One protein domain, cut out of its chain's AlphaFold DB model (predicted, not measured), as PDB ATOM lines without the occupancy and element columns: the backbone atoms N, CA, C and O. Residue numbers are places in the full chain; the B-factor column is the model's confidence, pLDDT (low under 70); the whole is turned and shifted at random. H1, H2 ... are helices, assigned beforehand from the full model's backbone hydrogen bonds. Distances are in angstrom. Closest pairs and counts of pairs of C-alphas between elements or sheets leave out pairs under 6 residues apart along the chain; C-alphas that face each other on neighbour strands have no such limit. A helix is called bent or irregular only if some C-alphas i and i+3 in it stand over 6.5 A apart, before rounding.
ATOM      1  N   PRO A  40      99.738 160.198 114.554       43.22
ATOM      2  CA  PRO A  40     100.313 161.546 114.677       43.22
ATOM      3  C   PRO A  40      99.666 162.386 115.794       43.22
ATOM      4  O   PRO A  40     100.349 163.186 116.436       43.22
ATOM      5  N   THR A  41      98.388 162.141 116.100       49.16
ATOM      6  CA  THR A  41      97.630 162.792 117.178       49.16
ATOM      7  C   THR A  41      98.280 162.595 118.555       49.16
ATOM      8  O   THR A  41      98.359 163.536 119.338       49.16
ATOM      9  N   GLU A  42      98.822 161.411 118.874       51.19
ATOM     10  CA  GLU A  42      99.426 161.171 120.195       51.19
ATOM     11  C   GLU A  42     100.737 161.951 120.390       51.19
ATOM     12  O   GLU A  42     100.982 162.476 121.478       51.19
ATOM     13  N   ALA A  43     101.573 162.043 119.351       51.75
ATOM     14  CA  ALA A  43     102.840 162.769 119.408       51.75
ATOM     15  C   ALA A  43     102.610 164.277 119.588       51.75
ATOM     16  O   ALA A  43     103.174 164.884 120.499       51.75
ATOM     17  N   LEU A  44     101.709 164.855 118.790       56.03
ATOM     18  CA  LEU A  44     101.344 166.271 118.870       56.03
ATOM     19  C   LEU A  44     100.773 166.645 120.235       56.03
ATOM     20  O   LEU A  44     101.179 167.646 120.820       56.03
ATOM     21  N   VAL A  45      99.881 165.818 120.781       57.78
ATOM     22  CA  VAL A  45      99.268 166.079 122.085       57.78
ATOM     23  C   VAL A  45     100.284 165.977 123.220       57.78
ATOM     24  O   VAL A  45     100.272 166.800 124.136       57.78
ATOM     25  N   ARG A  46     101.204 165.006 123.171       53.25
ATOM     26  CA  ARG A  46     102.289 164.921 124.162       53.25
ATOM     27  C   ARG A  46     103.131 166.194 124.164       53.25
ATOM     28  O   ARG A  46     103.452 166.694 125.236       53.25
ATOM     29  N   ILE A  47     103.448 166.727 122.987       54.69
ATOM     30  CA  ILE A  47     104.245 167.947 122.828       54.69
ATOM     31  C   ILE A  47     103.467 169.189 123.278       54.69
ATOM     32  O   ILE A  47     104.006 170.029 123.998       54.69
ATOM     33  N   TRP A  48     102.182 169.274 122.930       50.91
ATOM     34  CA  TRP A  48     101.285 170.338 123.376       50.91
ATOM     35  C   TRP A  48     101.244 170.461 124.901       50.91
ATOM     36  O   TRP A  48     101.387 171.546 125.463       50.91
ATOM     37  N   LEU A  49     101.109 169.327 125.590       51.03
ATOM     38  CA  LEU A  49     101.063 169.290 127.049       51.03
ATOM     39  C   LEU A  49     102.403 169.618 127.702       51.03
ATOM     40  O   LEU A  49     102.421 170.017 128.863       51.03
ATOM     41  N   LEU A  50     103.521 169.479 126.986       47.53
ATOM     42  CA  LEU A  50     104.807 169.988 127.451       47.53
ATOM     43  C   LEU A  50     104.841 171.517 127.372       47.53
ATOM     44  O   LEU A  50     105.208 172.146 128.360       47.53
ATOM     45  N   HIS A  51     104.372 172.129 126.282       48.06
ATOM     46  CA  HIS A  51     104.278 173.590 126.192       48.06
ATOM     47  C   HIS A  51     103.463 174.200 127.353       48.06
ATOM     48  O   HIS A  51     103.964 175.096 128.040       48.06
ATOM     49  N   GLU A  52     102.262 173.679 127.637       46.59
ATOM     50  CA  GLU A  52     101.408 174.179 128.733       46.59
ATOM     51  C   GLU A  52     102.100 174.153 130.110       46.59
ATOM     52  O   GLU A  52     101.786 174.963 130.980       46.59
ATOM     53  N   ARG A  53     103.070 173.251 130.310       51.09
ATOM     54  CA  ARG A  53     103.821 173.100 131.568       51.09
ATOM     55  C   ARG A  53     104.999 174.071 131.712       51.09
ATOM     56  O   ARG A  53     105.385 174.382 132.843       51.09
ATOM     57  N   TRP A  54     105.596 174.522 130.604       37.66
ATOM     58  CA  TRP A  54     106.859 175.283 130.597       37.66
ATOM     59  C   TRP A  54     106.696 176.787 130.340       37.66
ATOM     60  O   TRP A  54     107.501 177.564 130.858       37.66
ATOM     61  N   GLY A  55     105.623 177.228 129.665       33.78
ATOM     62  CA  GLY A  55     105.316 178.659 129.472       33.78
ATOM     63  C   GLY A  55     105.217 179.476 130.776       33.78
ATOM     64  O   GLY A  55     105.376 180.692 130.768       33.78
ATOM     65  N   TRP A  56     105.048 178.809 131.922       32.81
ATOM     66  CA  TRP A  56     104.989 179.414 133.256       32.81
ATOM     67  C   TRP A  56     106.351 179.716 133.916       32.81
ATOM     68  O   TRP A  56     106.378 180.331 134.980       32.81
ATOM     69  N   GLU A 147     115.262 172.781 125.092       76.69
ATOM     70  CA  GLU A 147     114.586 171.796 125.923       76.69
ATOM     71  C   GLU A 147     114.051 170.646 125.060       76.69
ATOM     72  O   GLU A 147     113.723 170.813 123.884       76.69
ATOM     73  N   ASP A 148     113.900 169.461 125.651       77.75
ATOM     74  CA  ASP A 148     113.464 168.270 124.911       77.75
ATOM     75  C   ASP A 148     112.122 168.470 124.197       77.75
ATOM     76  O   ASP A 148     111.913 167.966 123.094       77.75
ATOM     77  N   TRP A 149     111.202 169.242 124.783       78.19
ATOM     78  CA  TRP A 149     109.927 169.534 124.132       78.19
ATOM     79  C   TRP A 149     110.086 170.455 122.921       78.19
ATOM     80  O   TRP A 149     109.402 170.237 121.929       78.19
ATOM     81  N   GLU A 150     110.996 171.430 122.964       78.25
ATOM     82  CA  GLU A 150     111.274 172.340 121.848       78.25
ATOM     83  C   GLU A 150     111.857 171.564 120.666       78.25
ATOM     84  O   GLU A 150     111.399 171.738 119.532       78.25
ATOM     85  N   LYS A 151     112.779 170.633 120.948       80.69
ATOM     86  CA  LYS A 151     113.327 169.685 119.965       80.69
ATOM     87  C   LYS A 151     112.234 168.790 119.384       80.69
ATOM     88  O   LYS A 151     112.158 168.617 118.170       80.69
ATOM     89  N   ASN A 152     111.341 168.269 120.226       78.56
ATOM     90  CA  ASN A 152     110.225 167.438 119.773       78.56
ATOM     91  C   ASN A 152     109.233 168.211 118.898       78.56
ATOM     92  O   ASN A 152     108.772 167.660 117.897       78.56
ATOM     93  N   VAL A 153     108.919 169.473 119.235       83.38
ATOM     94  CA  VAL A 153     108.125 170.363 118.367       83.38
ATOM     95  C   VAL A 153     108.799 170.478 117.011       83.38
ATOM     96  O   VAL A 153     108.155 170.229 115.997       83.38
ATOM     97  N   TYR A 154     110.084 170.842 117.006       83.19
ATOM     98  CA  TYR A 154     110.842 171.060 115.783       83.19
ATOM     99  C   TYR A 154     110.787 169.824 114.881       83.19
ATOM    100  O   TYR A 154     110.272 169.898 113.768       83.19
ATOM    101  N   ILE A 155     111.193 168.660 115.399       80.75
ATOM    102  CA  ILE A 155     111.204 167.400 114.642       80.75
ATOM    103  C   ILE A 155     109.800 167.043 114.141       80.75
ATOM    104  O   ILE A 155     109.637 166.649 112.990       80.75
ATOM    105  N   THR A 156     108.771 167.201 114.977       80.19
ATOM    106  CA  THR A 156     107.388 166.883 114.590       80.19
ATOM    107  C   THR A 156     106.906 167.773 113.453       80.19
ATOM    108  O   THR A 156     106.330 167.273 112.488       80.19
ATOM    109  N   CYS A 157     107.159 169.080 113.536       84.12
ATOM    110  CA  CYS A 157     106.779 170.020 112.491       84.12
ATOM    111  C   CYS A 157     107.510 169.749 111.170       84.12
ATOM    112  O   CYS A 157     106.878 169.807 110.118       84.12
ATOM    113  N   GLU A 158     108.804 169.424 111.218       82.62
ATOM    114  CA  GLU A 158     109.581 169.104 110.017       82.62
ATOM    115  C   GLU A 158     109.114 167.785 109.382       82.62
ATOM    116  O   GLU A 158     108.872 167.734 108.179       82.62
ATOM    117  N   VAL A 159     108.860 166.735 110.175       78.31
ATOM    118  CA  VAL A 159     108.316 165.464 109.661       78.31
ATOM    119  C   VAL A 159     106.948 165.662 109.007       78.31
ATOM    120  O   VAL A 159     106.701 165.110 107.936       78.31
ATOM    121  N   LEU A 160     106.056 166.443 109.620       78.19
ATOM    122  CA  LEU A 160     104.742 166.739 109.042       78.19
ATOM    123  C   LEU A 160     104.860 167.556 107.746       78.19
ATOM    124  O   LEU A 160     104.160 167.253 106.778       78.19
ATOM    125  N   GLY A 161     105.796 168.508 107.694       76.62
ATOM    126  CA  GLY A 161     106.159 169.219 106.467       76.62
ATOM    127  C   GLY A 161     106.658 168.271 105.372       76.62
ATOM    128  O   GLY A 161     106.126 168.279 104.268       76.62
ATOM    129  N   PHE A 162     107.591 167.364 105.680       72.50
ATOM    130  CA  PHE A 162     108.105 166.376 104.716       72.50
ATOM    131  C   PHE A 162     107.047 165.401 104.212       72.50
ATOM    132  O   PHE A 162     107.119 164.934 103.078       72.50
ATOM    133  N   ARG A 163     106.051 165.082 105.042       71.69
ATOM    134  CA  ARG A 163     104.894 164.276 104.627       71.69
ATOM    135  C   ARG A 163     103.893 165.048 103.778       71.69
ATOM    136  O   ARG A 163     102.933 164.449 103.305       71.69
ATOM    137  N   GLY A 164     104.117 166.340 103.588       73.44
ATOM    138  CA  GLY A 164     103.301 167.186 102.746       73.44
ATOM    139  C   GLY A 164     101.988 167.618 103.342       73.44
ATOM    140  O   GLY A 164     101.030 167.852 102.618       73.44
ATOM    141  N   MET A 165     101.945 167.722 104.666       79.75
ATOM    142  CA  MET A 165     100.774 168.255 105.349       79.75
ATOM    143  C   MET A 165     100.655 169.774 105.143       79.75
ATOM    144  O   MET A 165      99.545 170.302 105.178       79.75
ATOM    145  N   TRP A 166     101.780 170.467 104.922       83.38
ATOM    146  CA  TRP A 166     101.846 171.910 104.675       83.38
ATOM    147  C   TRP A 166     103.106 172.356 103.952       83.38
ATOM    148  O   TRP A 166     104.154 171.722 104.073       83.38
ATOM    149  N   ASN A 167     103.018 173.523 103.315       84.81
ATOM    150  CA  ASN A 167     104.182 174.283 102.872       84.81
ATOM    151  C   ASN A 167     104.666 175.301 103.933       84.81
ATOM    152  O   ASN A 167     104.091 175.466 105.016       84.81
ATOM    153  N   ALA A 168     105.783 175.971 103.643       84.56
ATOM    154  CA  ALA A 168     106.419 176.891 104.583       84.56
ATOM    155  C   ALA A 168     105.619 178.189 104.801       84.56
ATOM    156  O   ALA A 168     105.625 178.719 105.918       84.56
ATOM    157  N   GLU A 169     104.934 178.684 103.771       90.44
ATOM    158  CA  GLU A 169     104.132 179.910 103.813       90.44
ATOM    159  C   GLU A 169     102.823 179.706 104.580       90.44
ATOM    160  O   GLU A 169     102.477 180.532 105.423       90.44
ATOM    161  N   GLU A 170     102.160 178.560 104.414       90.38
ATOM    162  CA  GLU A 170     101.032 178.146 105.256       90.38
ATOM    163  C   GLU A 170     101.425 178.112 106.731       90.38
ATOM    164  O   GLU A 170     100.735 178.669 107.590       90.38
ATOM    165  N   ARG A 171     102.581 177.502 107.023       88.25
ATOM    166  CA  ARG A 171     103.122 177.422 108.380       88.25
ATOM    167  C   ARG A 171     103.282 178.835 108.953       88.25
ATOM    168  O   ARG A 171     102.707 179.136 109.999       88.25
ATOM    169  N   ARG A 172     104.019 179.711 108.257       90.88
ATOM    170  CA  ARG A 172     104.277 181.109 108.664       90.88
ATOM    171  C   ARG A 172     102.984 181.894 108.865       90.88
ATOM    172  O   ARG A 172     102.844 182.562 109.890       90.88
ATOM    173  N   ARG A 173     102.027 181.774 107.942       93.38
ATOM    174  CA  ARG A 173     100.709 182.396 108.068       93.38
ATOM    175  C   ARG A 173     100.035 181.972 109.372       93.38
ATOM    176  O   ARG A 173      99.677 182.821 110.179       93.38
ATOM    177  N   ILE A 174      99.931 180.676 109.646       92.69
ATOM    178  CA  ILE A 174      99.140 180.201 110.786       92.69
ATOM    179  C   ILE A 174      99.787 180.511 112.146       92.69
ATOM    180  O   ILE A 174      99.091 180.998 113.039       92.69
ATOM    181  N   TYR A 175     101.083 180.235 112.347       91.00
ATOM    182  CA  TYR A 175     101.694 180.410 113.679       91.00
ATOM    183  C   TYR A 175     102.210 181.822 113.963       91.00
ATOM    184  O   TYR A 175     102.481 182.136 115.124       91.00
ATOM    185  N   ALA A 176     102.421 182.654 112.939       90.50
ATOM    186  CA  ALA A 176     102.960 184.000 113.116       90.50
ATOM    187  C   ALA A 176     101.912 185.073 112.823       90.50
ATOM    188  O   ALA A 176     101.747 185.992 113.621       90.50
ATOM    189  N   ASN A 177     101.199 184.956 111.705       91.38
ATOM    190  CA  ASN A 177     100.255 185.977 111.270       91.38
ATOM    191  C   ASN A 177      98.885 185.837 111.952       91.38
ATOM    192  O   ASN A 177      98.426 186.766 112.614       91.38
ATOM    193  N   ASP A 178      98.285 184.647 111.861       91.69
ATOM    194  CA  ASP A 178      96.897 184.373 112.264       91.69
ATOM    195  C   ASP A 178      96.762 183.966 113.743       91.69
ATOM    196  O   ASP A 178      95.672 183.614 114.203       91.69
ATOM    197  N   ILE A 179      97.870 183.956 114.493       90.00
ATOM    198  CA  ILE A 179      97.893 183.519 115.895       90.00
ATOM    199  C   ILE A 179      97.338 184.586 116.855       90.00
ATOM    200  O   ILE A 179      96.893 184.257 117.953       90.00
ATOM    201  N   GLY A 180      97.334 185.854 116.431       88.00
ATOM    202  CA  GLY A 180      96.927 187.008 117.233       88.00
ATOM    203  C   GLY A 180      98.033 187.542 118.154       88.00
ATOM    204  O   GLY A 180      98.898 186.800 118.620       88.00
ATOM    205  N   MET A 181      97.997 188.850 118.438       83.19
ATOM    206  CA  MET A 181      99.067 189.564 119.159       83.19
ATOM    207  C   MET A 181      99.372 188.988 120.545       83.19
ATOM    208  O   MET A 181     100.532 188.732 120.863       83.19
ATOM    209  N   THR A 182      98.345 188.742 121.362       83.75
ATOM    210  CA  THR A 182      98.518 188.238 122.731       83.75
ATOM    211  C   THR A 182      99.264 186.907 122.755       83.75
ATOM    212  O   THR A 182     100.159 186.715 123.576       83.75
ATOM    213  N   LEU A 183      98.947 185.997 121.831       87.25
ATOM    214  CA  LEU A 183      99.650 184.719 121.727       87.25
ATOM    215  C   LEU A 183     101.029 184.892 121.091       87.25
ATOM    216  O   LEU A 183     101.978 184.259 121.536       87.25
ATOM    217  N   TYR A 184     101.176 185.770 120.097       88.00
ATOM    218  CA  TYR A 184     102.461 186.005 119.440       88.00
ATOM    219  C   TYR A 184     103.543 186.504 120.405       88.00
ATOM    220  O   TYR A 184     104.664 185.992 120.370       88.00
ATOM    221  N   TYR A 185     103.207 187.470 121.267       83.31
ATOM    222  CA  TYR A 185     104.126 188.013 122.273       83.31
ATOM    223  C   TYR A 185     104.143 187.201 123.578       83.31
ATOM    224  O   TYR A 185     105.134 187.241 124.304       83.31
ATOM    225  N   GLY A 186     103.069 186.465 123.889       81.12
ATOM    226  CA  GLY A 186     102.954 185.677 125.118       81.12
ATOM    227  C   GLY A 186     103.553 184.272 125.036       81.12
ATOM    228  O   GLY A 186     104.013 183.739 126.047       81.12
ATOM    229  N   PHE A 187     103.561 183.648 123.855       84.81
ATOM    230  CA  PHE A 187     104.076 182.292 123.679       84.81
ATOM    231  C   PHE A 187     105.589 182.252 123.418       84.81
ATOM    232  O   PHE A 187     106.114 183.050 122.637       84.81
ATOM    233  N   PRO A 188     106.300 181.245 123.967       85.75
ATOM    234  CA  PRO A 188     107.627 180.872 123.484       85.75
ATOM    235  C   PRO A 188     107.639 180.598 121.969       85.75
ATOM    236  O   PRO A 188     106.623 180.249 121.369       85.75
ATOM    237  N   TYR A 189     108.801 180.696 121.320       85.25
ATOM    238  CA  TYR A 189     108.904 180.506 119.865       85.25
ATOM    239  C   TYR A 189     108.342 179.149 119.391       85.25
ATOM    240  O   TYR A 189     107.428 179.118 118.567       85.25
ATOM    241  N   ASN A 190     108.789 178.036 119.982       86.19
ATOM    242  CA  ASN A 190     108.325 176.686 119.628       86.19
ATOM    243  C   ASN A 190     106.867 176.432 120.046       86.19
ATOM    244  O   ASN A 190     106.186 175.582 119.474       86.19
ATOM    245  N   ALA A 191     106.339 177.191 121.003       86.88
ATOM    246  CA  ALA A 191     104.932 177.103 121.367       86.88
ATOM    247  C   ALA A 191     104.012 177.600 120.245       86.88
ATOM    248  O   ALA A 191     102.968 177.006 119.982       86.88
ATOM    249  N   ARG A 192     104.435 178.644 119.521       91.75
ATOM    250  CA  ARG A 192     103.727 179.105 118.321       91.75
ATOM    251  C   ARG A 192     103.693 178.011 117.256       91.75
ATOM    252  O   ARG A 192     102.645 177.767 116.668       91.75
ATOM    253  N   TRP A 193     104.804 177.299 117.059       91.00
ATOM    254  CA  TRP A 193     104.898 176.218 116.072       91.00
ATOM    255  C   TRP A 193     103.917 175.079 116.349       91.00
ATOM    256  O   TRP A 193     103.169 174.697 115.452       91.00
ATOM    257  N   ILE A 194     103.875 174.561 117.583       89.56
ATOM    258  CA  ILE A 194     102.935 173.485 117.925       89.56
ATOM    259  C   ILE A 194     101.480 173.965 117.895       89.56
ATOM    260  O   ILE A 194     100.605 173.218 117.456       89.56
ATOM    261  N   TRP A 195     101.233 175.223 118.286       90.31
ATOM    262  CA  TRP A 195      99.920 175.852 118.171       90.31
ATOM    263  C   TRP A 195      99.436 175.870 116.723       90.31
ATOM    264  O   TRP A 195      98.340 175.397 116.414       90.31
ATOM    265  N   GLY A 196     100.290 176.362 115.825       92.25
ATOM    266  CA  GLY A 196      99.981 176.419 114.409       92.25
ATOM    267  C   GLY A 196      99.819 175.038 113.785       92.25
ATOM    268  O   GLY A 196      98.843 174.819 113.078       92.25
ATOM    269  N   ALA A 197     100.697 174.085 114.107       90.69
ATOM    270  CA  ALA A 197     100.602 172.710 113.617       90.69
ATOM    271  C   ALA A 197      99.261 172.053 113.981       90.69
ATOM    272  O   ALA A 197      98.607 171.468 113.119       90.69
ATOM    273  N   ALA A 198      98.816 172.183 115.237       91.56
ATOM    274  CA  ALA A 198      97.542 171.618 115.676       91.56
ATOM    275  C   ALA A 198      96.349 172.254 114.948       91.56
ATOM    276  O   ALA A 198      95.498 171.535 114.424       91.56
ATOM    277  N   LYS A 199      96.309 173.595 114.868       92.25
ATOM    278  CA  LYS A 199      95.253 174.325 114.150       92.25
ATOM    279  C   LYS A 199      95.179 173.884 112.693       92.25
ATOM    280  O   LYS A 199      94.111 173.575 112.185       92.25
ATOM    281  N   MET A 200      96.329 173.781 112.050       89.88
ATOM    282  CA  MET A 200      96.400 173.521 110.626       89.88
ATOM    283  C   MET A 200      96.011 172.072 110.270       89.88
ATOM    284  O   MET A 200      95.356 171.845 109.255       89.88
ATOM    285  N   LEU A 201      96.295 171.093 111.138       88.94
ATOM    286  CA  LEU A 201      95.788 169.719 110.980       88.94
ATOM    287  C   LEU A 201      94.259 169.629 111.115       88.94
ATOM    288  O   LEU A 201      93.630 168.843 110.405       88.94
ATOM    289  N   VAL A 202      93.659 170.435 111.996       91.62
ATOM    290  CA  VAL A 202      92.196 170.542 112.141       91.62
ATOM    291  C   VAL A 202      91.574 171.273 110.945       91.62
ATOM    292  O   VAL A 202      90.545 170.847 110.409       91.62
ATOM    293  N   ASP A 203      92.191 172.364 110.491       90.69
ATOM    294  CA  ASP A 203      91.708 173.160 109.360       90.69
ATOM    295  C   ASP A 203      91.677 172.315 108.082       90.69
ATOM    296  O   ASP A 203      90.638 172.257 107.420       90.69
ATOM    297  N   LYS A 204      92.743 171.545 107.829       86.62
ATOM    298  CA  LYS A 204      92.857 170.606 106.699       86.62
ATOM    299  C   LYS A 204      92.137 169.267 106.890       86.62
ATOM    300  O   LYS A 204      92.206 168.407 106.019       86.62
ATOM    301  N   LYS A 205      91.413 169.084 108.001       91.19
ATOM    302  CA  LYS A 205      90.595 167.888 108.288       91.19
ATOM    303  C   LYS A 205      91.389 166.581 108.398       91.19
ATOM    304  O   LYS A 205      90.810 165.507 108.267       91.19
ATOM    305  N   TYR A 206      92.686 166.658 108.695       85.31
ATOM    306  CA  TYR A 206      93.489 165.475 109.009       85.31
ATOM    307  C   TYR A 206      93.139 164.887 110.379       85.31
ATOM    308  O   TYR A 206      93.263 163.680 110.569       85.31
ATOM    309  N   ILE A 207      92.706 165.734 111.319       88.00
ATOM    310  CA  ILE A 207      92.237 165.339 112.652       88.00
ATOM    311  C   ILE A 207      90.928 166.062 112.985       88.00
ATOM    312  O   ILE A 207      90.726 167.218 112.598       88.00
ATOM    313  N   GLY A 208      90.037 165.400 113.725       88.06
ATOM    314  CA  GLY A 208      88.849 166.053 114.275       88.06
ATOM    315  C   GLY A 208      89.205 166.958 115.459       88.06
ATOM    316  O   GLY A 208      90.067 166.618 116.267       88.06
ATOM    317  N   LEU A 209      88.517 168.095 115.620       91.69
ATOM    318  CA  LEU A 209      88.735 168.954 116.794       91.69
ATOM    319  C   LEU A 209      88.376 168.227 118.100       91.69
ATOM    320  O   LEU A 209      89.128 168.305 119.067       91.69
ATOM    321  N   LEU A 210      87.253 167.502 118.113       93.19
ATOM    322  CA  LEU A 210      86.823 166.729 119.281       93.19
ATOM    323  C   LEU A 210      87.799 165.587 119.583       93.19
ATOM    324  O   LEU A 210      88.194 165.421 120.729       93.19
ATOM    325  N   GLU A 211      88.275 164.884 118.552       89.88
ATOM    326  CA  GLU A 211      89.304 163.845 118.689       89.88
ATOM    327  C   GLU A 211      90.582 164.408 119.332       89.88
ATOM    328  O   GLU A 211      91.135 163.821 120.262       89.88
ATOM    329  N   LEU A 212      91.040 165.579 118.876       87.88
ATOM    330  CA  LEU A 212      92.201 166.247 119.455       87.88
ATOM    331  C   LEU A 212      91.960 166.615 120.927       87.88
ATOM    332  O   LEU A 212      92.836 166.391 121.761       87.88
ATOM    333  N   GLN A 213      90.785 167.154 121.259       87.69
ATOM    334  CA  GLN A 213      90.418 167.528 122.629       87.69
ATOM    335  C   GLN A 213      90.345 166.316 123.565       87.69
ATOM    336  O   GLN A 213      90.928 166.348 124.651       87.69
ATOM    337  N   GLU A 214      89.688 165.238 123.138       88.81
ATOM    338  CA  GLU A 214      89.612 163.974 123.874       88.81
ATOM    339  C   GLU A 214      91.009 163.394 124.091       88.81
ATOM    340  O   GLU A 214      91.353 162.991 125.205       88.81
ATOM    341  N   LYS A 215      91.866 163.439 123.063       83.88
ATOM    342  CA  LYS A 215      93.241 162.960 123.188       83.88
ATOM    343  C   LYS A 215      94.056 163.813 124.159       83.88
ATOM    344  O   LYS A 215      94.823 163.263 124.949       83.88
ATOM    345  N   ILE A 216      93.889 165.136 124.145       83.19
ATOM    346  CA  ILE A 216      94.494 166.042 125.135       83.19
ATOM    347  C   ILE A 216      94.054 165.659 126.549       83.19
ATOM    348  O   ILE A 216      94.911 165.542 127.429       83.19
ATOM    349  N   ALA A 217      92.763 165.409 126.766       81.25
ATOM    350  CA  ALA A 217      92.239 164.997 128.065       81.25
ATOM    351  C   ALA A 217      92.821 163.649 128.532       81.25
ATOM    352  O   ALA A 217      93.350 163.569 129.642       81.25
ATOM    353  N   GLU A 218      92.828 162.632 127.664       83.12
ATOM    354  CA  GLU A 218      93.399 161.303 127.945       83.12
ATOM    355  C   GLU A 218      94.878 161.402 128.352       83.12
ATOM    356  O   GLU A 218      95.314 160.824 129.350       83.12
ATOM    357  N   ILE A 219      95.686 162.157 127.594       75.50
ATOM    358  CA  ILE A 219      97.117 162.279 127.896       75.50
ATOM    359  C   ILE A 219      97.339 163.105 129.168       75.50
ATOM    360  O   ILE A 219      98.257 162.786 129.930       75.50
ATOM    361  N   ARG A 220      96.508 164.119 129.448       72.12
ATOM    362  CA  ARG A 220      96.566 164.858 130.721       72.12
ATOM    363  C   ARG A 220      96.333 163.943 131.917       72.12
ATOM    364  O   ARG A 220      97.101 164.000 132.878       72.12
ATOM    365  N   GLU A 221      95.323 163.085 131.835       75.62
ATOM    366  CA  GLU A 221      95.019 162.100 132.870       75.62
ATOM    367  C   GLU A 221      96.175 161.108 133.043       75.62
ATOM    368  O   GLU A 221      96.719 160.970 134.139       75.62
ATOM    369  N   ARG A 222      96.649 160.510 131.942       74.12
ATOM    370  CA  ARG A 222      97.756 159.541 131.949       74.12
ATOM    371  C   ARG A 222      99.048 160.102 132.536       74.12
ATOM    372  O   ARG A 222      99.795 159.382 133.191       74.12
ATOM    373  N   LEU A 223      99.348 161.368 132.257       66.44
ATOM    374  CA  LEU A 223     100.553 162.028 132.758       66.44
ATOM    375  C   LEU A 223     100.371 162.637 134.157       66.44
ATOM    376  O   LEU A 223     101.300 163.291 134.636       66.44
ATOM    377  N   GLY A 224      99.202 162.472 134.788       63.75
ATOM    378  CA  GLY A 224      98.910 163.004 136.118       63.75
ATOM    379  C   GLY A 224      98.960 164.533 136.198       63.75
ATOM    380  O   GLY A 224      99.243 165.077 137.261       63.75
ATOM    381  N   VAL A 225      98.717 165.245 135.089       57.12
ATOM    382  CA  VAL A 225      98.825 166.727 135.016       57.12
ATOM    383  C   VAL A 225      97.658 167.429 135.705       57.12
ATOM    384  O   VAL A 225      97.686 168.638 135.880       57.12
ATOM    385  N   ASN A 226      96.651 166.661 136.117       48.91
ATOM    386  CA  ASN A 226      95.551 167.129 136.953       48.91
ATOM    387  C   ASN A 226      95.938 167.223 138.443       48.91
ATOM    388  O   ASN A 226      95.101 167.582 139.267       48.91
ATOM    389  N   ALA A 227      97.186 166.900 138.813       46.03
ATOM    390  CA  ALA A 227      97.721 167.260 140.122       46.03
ATOM    391  C   ALA A 227      97.703 168.791 140.279       46.03
ATOM    392  O   ALA A 227      97.892 169.505 139.297       46.03
ATOM    393  N   THR A 228      97.447 169.268 141.503       44.06
ATOM    394  CA  THR A 228      97.435 170.685 141.915       44.06
ATOM    395  C   THR A 228      98.269 171.576 140.997       44.06
ATOM    396  O   THR A 228      99.467 171.337 140.853       44.06
TER     397      THR A 228
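Overview. This is residues 40 to 56 and 147 to 228 of the 369 residues of the protein "Nitrile hydratase subunit beta" of Sphingomonas sp. ABOLG (UniProt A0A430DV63). Three helices, H1, H2 and H5, make a crossed core bundle with their centres in a triangle; H3 packs across H5 away from H1, and H6 crosses H1 away from H3. The short H4 sits at one end, near H3 and H5, and residues 223 to 228 trail off after H6. The printed part has 99 residues with six named helices, H1 to H6 in chain order, and no named strand; the class is all helix. It is compact, with a radius of gyration of the C-alphas of 13.1 A and spans of 39 by 28 by 23 A.

Arrangement. The longest helix, H1, residues 40 to 56, and H5, residues 189 to 203, are the hubs, touching three helices each. With residues 44 to 51 alone H1 touches H5, closest at the C-alphas of His 51 and Ala 191, 6.0 A, opposite ways at a steep tilt of 38 degrees, only just past shallow. H2, residues 148 to 162, completes the bundle, a group of helices side by side. It touches H1 at the C-alphas of Ile 47 and Trp 149, 6.0 A, opposite ways at a steep tilt of 37 degrees, only just past shallow. It touches H5 at the C-alphas of Glu 150 and Asn 190, 5.7 A, the same way at a steep tilt of 41 degrees. H6, residues 209 to 222, touches H1 at the C-alphas of Val 45 and Ile 216, 5.7 A, at a steep tilt of 65 degrees. H3, residues 168 to 177, touches H5 at the C-alphas of Tyr 175 and Gly 196, 4.4 A, about perpendicular, only just, at 70.3 degrees. H4, residues 181 to 186, is near H3 and H5; its Tyr 184 C-alpha is 6.7 A from that of Ala 176. H2 and H6 are apart. Each O i to N i+4 pair is within hydrogen-bond range in H2, H3, H4 and H6; 11 of 13 are in H1 and 10 of 11 in H5.

Along the chain. H1 begins at C-alpha 40 (100.313, 161.546, 114.677) and is 26.2 A long; it is only just irregular, C-alphas 53 and 56 being 6.6 A apart. H2 is 21.0 A long, H3 12.9 A, H4 8.1 A and H5 21.4 A. H6, 20.0 A long, ends at C-alpha 222 (97.756, 159.541, 131.949).

Size, cuts and confidence. The two farthest C-alphas, of Asn 167 and Thr 228, are 39.8 A apart. Residues 57 to 146 are not printed; C-alphas 56 and 147 are 14.3 A apart across this cut. The links printed whole are tight. The mean pLDDT of the printed part is 76.9; residues 40 to 56 and 223 to 228 are under 70.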